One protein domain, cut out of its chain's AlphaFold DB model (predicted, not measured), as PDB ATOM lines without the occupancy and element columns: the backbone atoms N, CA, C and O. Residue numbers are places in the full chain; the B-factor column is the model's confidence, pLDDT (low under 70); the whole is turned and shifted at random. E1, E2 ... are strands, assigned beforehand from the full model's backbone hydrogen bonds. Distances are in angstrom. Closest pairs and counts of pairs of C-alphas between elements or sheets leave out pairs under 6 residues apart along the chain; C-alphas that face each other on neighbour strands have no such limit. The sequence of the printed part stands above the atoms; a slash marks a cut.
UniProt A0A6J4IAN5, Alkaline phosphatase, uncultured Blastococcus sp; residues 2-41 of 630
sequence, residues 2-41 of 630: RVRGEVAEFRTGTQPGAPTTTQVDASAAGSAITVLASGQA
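This is residues 2 to 41 of the 630 residues of the protein "Alkaline phosphatase" of uncultured Blastococcus sp (UniProt A0A6J4IAN5). The printed part is a long, thin two-stranded ribbon with a bend in it: the hairpin of E2 and E3 makes one arm, and the short pair of E1 and E4 makes the other, with no packed core. Residues 12 to 19 loop round the far end of the hairpin, residues 26 to 31 make a second loop where the two arms meet, and residues 35 to 41 run on past E4 as a tail. There are 40 printed residues with no named helix and four named strands, E1, E2, E3 and E4 along the chain, in two antiparallel sheets of two strands, ordered E1 - E4 and E2 - E3. The class is all strand, though under half of the residues, 18 of 40, are in named elements. The whole is extended, with a radius of gyration of the C-alphas of 14.0 A, and flat, spanning 41 by 29 by 10 A.

E1 is residues 2 to 4, 6.7 A from first to last C-alpha, and begins with C-alpha 2 at (1.329, -20.738, -4.427). After Gly 5 comes E2, residues 6 to 11, 15.9 A long, which ends with C-alpha 11 at (-22.818, -23.105, 0.819). E3 is residues 20 to 25, 14.3 A long. E4 is residues 32 to 34, 6.2 A long, and ends with C-alpha 34 at (3.402, -16.788, -1.960).

E1 and E4 are antiparallel neighbours, their directions 176 degrees apart. C-alphas 3 and 33 face each other at 4.7 A, and N 2 and O 34, like N 32 and O 4, are within hydrogen-bond range at 2.8 A. E1 runs on into E2 at 80 degrees across a break of one residue, and the two meet only through their link. E2 and E3 form a hairpin of antiparallel neighbours, with 149 degrees between their directions. In it C-alphas 9 and 22 face each other at 4.7 A, and N 8 and O 23, at 2.9 A, and N 21 and O 10, at 2.8 A, are within hydrogen-bond range. The closest C-alphas of E1 and E3 are those of Arg 4 and Val 24, 7.6 A apart. E2 and E4 are apart, and E3 and E4 are apart too.

The two C-alphas farthest apart are those of Pro 16 and Gly 39, at 41.9 A, while those of Arg 2 and Ala 41, the first and last printed residues, are 16.0 A apart. The printed part has no cut. The link E1 to E2 is tight, the links E2 to E3 and E3 to E4 are short, with 8 and 6 residues, and no link is long. The mean pLDDT of the printed part is 80.1, and the model's confidence is low, under 70, at residues 13 to 18.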
ATOM      1  N   ARG A   2       1.535 -19.518  -5.214       86.06
ATOM      2  CA  ARG A   2       1.329 -20.738  -4.427       86.06
ATOM      3  C   ARG A   2       0.467 -20.364  -3.228       86.06
ATOM      4  O   ARG A   2       0.866 -19.482  -2.473       86.06
ATOM      5  N   VAL A   3      -0.669 -21.029  -3.071       85.56
ATOM      6  CA  VAL A   3      -1.557 -20.866  -1.917       85.56
ATOM      7  C   VAL A   3      -1.438 -22.117  -1.056       85.56
ATOM      8  O   VAL A   3      -1.500 -23.234  -1.568       85.56
ATOM      9  N   ARG A   4      -1.215 -21.932   0.241       88.19
ATOM     10  CA  ARG A   4      -1.376 -22.954   1.272       88.19
ATOM     11  C   ARG A   4      -2.460 -22.453   2.212       88.19
ATOM     12  O   ARG A   4      -2.297 -21.377   2.777       88.19
ATOM     13  N   GLY A   5      -3.515 -23.233   2.375       87.25
ATOM     14  CA  GLY A   5      -4.645 -22.907   3.231       87.25
ATOM     15  C   GLY A   5      -5.437 -24.154   3.587       87.25
ATOM     16  O   GLY A   5      -5.080 -25.257   3.159       87.25
ATOM     17  N   GLU A   6      -6.481 -23.972   4.381       86.00
ATOM     18  CA  GLU A   6      -7.481 -25.005   4.627       86.00
ATOM     19  C   GLU A   6      -8.424 -25.079   3.424       86.00
ATOM     20  O   GLU A   6      -8.790 -24.055   2.855       86.00
ATOM     21  N   VAL A   7      -8.777 -26.287   2.991       83.50
ATOM     22  CA  VAL A   7      -9.808 -26.465   1.965       83.50
ATOM     23  C   VAL A   7     -11.142 -26.527   2.689       83.50
ATOM     24  O   VAL A   7     -11.343 -27.420   3.512       83.50
ATOM     25  N   ALA A   8     -12.025 -25.583   2.392       78.50
ATOM     26  CA  ALA A   8     -13.338 -25.474   3.000       78.50
ATOM     27  C   ALA A   8     -14.431 -25.484   1.925       78.50
ATOM     28  O   ALA A   8     -14.241 -24.988   0.817       78.50
ATOM     29  N   GLU A   9     -15.578 -26.054   2.283       79.50
ATOM     30  CA  GLU A   9     -16.791 -26.065   1.468       79.50
ATOM     31  C   GLU A   9     -17.759 -25.019   2.019       79.50
ATOM     32  O   GLU A   9     -18.182 -25.105   3.177       79.50
ATOM     33  N   PHE A  10     -18.128 -24.045   1.193       72.75
ATOM     34  CA  PHE A  10     -19.080 -23.000   1.560       72.75
ATOM     35  C   PHE A  10     -20.378 -23.183   0.799       72.75
ATOM     36  O   PHE A  10     -20.366 -23.389  -0.408       72.75
ATOM     37  N   ARG A  11     -21.515 -23.081   1.490       72.62
ATOM     38  CA  ARG A  11     -22.818 -23.105   0.819       72.62
ATOM     39  C   ARG A  11     -23.009 -21.816   0.032       72.62
ATOM     40  O   ARG A  11     -22.900 -20.735   0.603       72.62
ATOM     41  N   THR A  12     -23.376 -21.945  -1.235       71.19
ATOM     42  CA  THR A  12     -23.617 -20.824  -2.160       71.19
ATOM     43  C   THR A  12     -24.994 -20.171  -1.970       71.19
ATOM     44  O   THR A  12     -25.378 -19.271  -2.714       71.19
ATOM     45  N   GLY A  13     -25.751 -20.611  -0.956       65.25
ATOM     46  CA  GLY A  13     -27.047 -20.063  -0.579       65.25
ATOM     47  C   GLY A  13     -27.509 -20.520   0.807       65.25
ATOM     48  O   GLY A  13     -26.989 -21.474   1.391       65.25
ATOM     49  N   THR A  14     -28.518 -19.832   1.343       64.75
ATOM     50  CA  THR A  14     -29.094 -20.100   2.676       64.75
ATOM     51  C   THR A  14     -30.126 -21.232   2.680       64.75
ATOM     52  O   THR A  14     -30.522 -21.703   3.748       64.75
ATOM     53  N   GLN A  15     -30.547 -21.698   1.501       63.97
ATOM     54  CA  GLN A  15     -31.575 -22.727   1.354       63.97
ATOM     55  C   GLN A  15     -31.043 -24.140   1.673       63.97
ATOM     56  O   GLN A  15     -29.876 -24.449   1.397       63.97
ATOM     57  N   PRO A  16     -31.873 -25.040   2.240       57.97
ATOM     58  CA  PRO A  16     -31.495 -26.435   2.457       57.97
ATOM     59  C   PRO A  16     -31.093 -27.124   1.145       57.97
ATOM     60  O   PRO A  16     -31.866 -27.139   0.194       57.97
ATOM     61  N   GLY A  17     -29.898 -27.721   1.106       66.06
ATOM     62  CA  GLY A  17     -29.385 -28.408  -0.087       66.06
ATOM     63  C   GLY A  17     -28.724 -27.498  -1.126       66.06
ATOM     64  O   GLY A  17     -28.440 -27.977  -2.218       66.06
ATOM     65  N   ALA A  18     -28.462 -26.223  -0.799       65.38
ATOM     66  CA  ALA A  18     -27.673 -25.347  -1.662       65.38
ATOM     67  C   ALA A  18     -26.317 -25.995  -2.018       65.38
ATOM     68  O   ALA A  18     -25.696 -26.598  -1.129       65.38
ATOM     69  N   PRO A  19     -25.854 -25.863  -3.277       73.81
ATOM     70  CA  PRO A  19     -24.541 -26.339  -3.695       73.81
ATOM     71  C   PRO A  19     -23.441 -25.759  -2.815       73.81
ATOM     72  O   PRO A  19     -23.609 -24.711  -2.179       73.81
ATOM     73  N   THR A  20     -22.308 -26.443  -2.778       76.38
ATOM     74  CA  THR A  20     -21.122 -25.933  -2.107       76.38
ATOM     75  C   THR A  20     -20.081 -25.522  -3.131       76.38
ATOM     76  O   THR A  20     -19.957 -26.155  -4.172       76.38
ATOM     77  N   THR A  21     -19.368 -24.439  -2.838       73.50
ATOM     78  CA  THR A  21     -18.175 -24.037  -3.577       73.50
ATOM     79  C   THR A  21     -16.949 -24.356  -2.730       73.50
ATOM     80  O   THR A  21     -16.914 -24.086  -1.519       73.50
ATOM     81  N   THR A  22     -15.939 -24.951  -3.360       78.56
ATOM     82  CA  THR A  22     -14.671 -25.267  -2.707       78.56
ATOM     83  C   THR A  22     -13.775 -24.033  -2.715       78.56
ATOM     84  O   THR A  22     -13.345 -23.565  -3.768       78.56
ATOM     85  N   GLN A  23     -13.405 -23.541  -1.535       78.56
ATOM     86  CA  GLN A  23     -12.446 -22.450  -1.395       78.56
ATOM     87  C   GLN A  23     -11.215 -22.888  -0.609       78.56
ATOM     88  O   GLN A  23     -11.272 -23.736   0.283       78.56
ATOM     89  N   VAL A  24     -10.073 -22.286  -0.943       82.62
ATOM     90  CA  VAL A  24      -8.857 -22.405  -0.136       82.62
ATOM     91  C   VAL A  24      -8.793 -21.203   0.798       82.62
ATOM     92  O   VAL A  24      -8.407 -20.111   0.379       82.62
ATOM     93  N   ASP A  25      -9.140 -21.409   2.066       81.31
ATOM     94  CA  ASP A  25      -9.025 -20.395   3.109       81.31
ATOM     95  C   ASP A  25      -7.552 -20.206   3.500       81.31
ATOM     96  O   ASP A  25      -6.924 -21.018   4.193       81.31
ATOM     97  N   ALA A  26      -6.981 -19.100   3.030       83.94
ATOM     98  CA  ALA A  26      -5.613 -18.706   3.323       83.94
ATOM     99  C   ALA A  26      -5.489 -17.724   4.509       83.94
ATOM    100  O   ALA A  26      -4.414 -17.149   4.693       83.94
ATOM    101  N   SER A  27      -6.546 -17.533   5.310       81.38
ATOM    102  CA  SER A  27      -6.576 -16.617   6.464       81.38
ATOM    103  C   SER A  27      -6.209 -17.279   7.803       81.38
ATOM    104  O   SER A  27      -5.770 -16.602   8.734       81.38
ATOM    105  N   ALA A  28      -6.324 -18.608   7.894       81.56
ATOM    106  CA  ALA A  28      -6.017 -19.369   9.103       81.56
ATOM    107  C   ALA A  28      -4.515 -19.392   9.474       81.56
ATOM    108  O   ALA A  28      -3.612 -19.201   8.653       81.56
ATOM    109  N   ALA A  29      -4.218 -19.678  10.747       80.81
ATOM    110  CA  ALA A  29      -2.846 -19.767  11.245       80.81
ATOM    111  C   ALA A  29      -2.053 -20.892  10.545       80.81
ATOM    112  O   ALA A  29      -2.406 -22.066  10.623       80.81
ATOM    113  N   GLY A  30      -0.937 -20.536   9.896       81.62
ATOM    114  CA  GLY A  30      -0.101 -21.472   9.127       81.62
ATOM    115  C   GLY A  30      -0.400 -21.513   7.623       81.62
ATOM    116  O   GLY A  30       0.326 -22.189   6.881       81.62
ATOM    117  N   SER A  31      -1.408 -20.764   7.171       87.75
ATOM    118  CA  SER A  31      -1.657 -20.473   5.762       87.75
ATOM    119  C   SER A  31      -0.613 -19.509   5.189       87.75
ATOM    120  O   SER A  31       0.038 -18.752   5.914       87.75
ATOM    121  N   ALA A  32      -0.401 -19.564   3.875       88.00
ATOM    122  CA  ALA A  32       0.530 -18.688   3.175       88.00
ATOM    123  C   ALA A  32       0.119 -18.483   1.714       88.00
ATOM    124  O   ALA A  32      -0.055 -19.450   0.969       88.00
ATOM    125  N   ILE A  33       0.076 -17.223   1.279       87.69
ATOM    126  CA  ILE A  33       0.026 -16.851  -0.138       87.69
ATOM    127  C   ILE A  33       1.426 -16.390  -0.538       87.69
ATOM    128  O   ILE A  33       1.934 -15.387  -0.048       87.69
ATOM    129  N   THR A  34       2.085 -17.143  -1.416       90.56
ATOM    130  CA  THR A  34       3.402 -16.788  -1.960       90.56
ATOM    131  C   THR A  34       3.278 -16.446  -3.438       90.56
ATOM    132  O   THR A  34       2.910 -17.288  -4.266       90.56
ATOM    133  N   VAL A  35       3.628 -15.215  -3.805       89.06
ATOM    134  CA  VAL A  35       3.753 -14.820  -5.211       89.06
ATOM    135  C   VAL A  35       5.004 -15.487  -5.786       89.06
ATOM    136  O   VAL A  35       6.121 -15.160  -5.405       89.06
ATOM    137  N   LEU A  36       4.816 -16.467  -6.674       92.00
ATOM    138  CA  LEU A  36       5.925 -17.169  -7.337       92.00
ATOM    139  C   LEU A  36       6.479 -16.383  -8.536       92.00
ATOM    140  O   LEU A  36       7.668 -16.455  -8.819       92.00
ATOM    141  N   ALA A  37       5.602 -15.675  -9.249       91.56
ATOM    142  CA  ALA A  37       5.905 -14.828 -10.397       91.56
ATOM    143  C   ALA A  37       4.760 -13.819 -10.593       91.56
ATOM    144  O   ALA A  37       3.617 -14.123 -10.239       91.56
ATOM    145  N   SER A  38       5.072 -12.665 -11.186       90.38
ATOM    146  CA  SER A  38       4.121 -11.594 -11.531       90.38
ATOM    147  C   SER A  38       4.127 -11.335 -13.042       90.38
ATOM    148  O   SER A  38       5.047 -11.769 -13.739       90.38
ATOM    149  N   GLY A  39       3.094 -10.659 -13.558       85.56
ATOM    150  CA  GLY A  39       2.984 -10.317 -14.986       85.56
ATOM    151  C   GLY A  39       2.860 -11.525 -15.920       85.56
ATOM    152  O   GLY A  39       3.208 -11.434 -17.093       85.56
ATOM    153  N   GLN A  40       2.426 -12.676 -15.397       87.75
ATOM    154  CA  GLN A  40       2.156 -13.856 -16.214       87.75
ATOM    155  C   GLN A  40       0.845 -13.665 -16.973       87.75
ATOM    156  O   GLN A  40      -0.093 -13.073 -16.441       87.75
ATOM    157  N   ALA A  41       0.773 -14.196 -18.194       86.31
ATOM    158  CA  ALA A  41      -0.488 -14.259 -18.916       86.31
ATOM    159  C   ALA A  41      -1.519 -15.058 -18.100       86.31
ATOM    160  O   ALA A  41      -1.191 -16.100 -17.524       86.31
TER     161      ALA A  41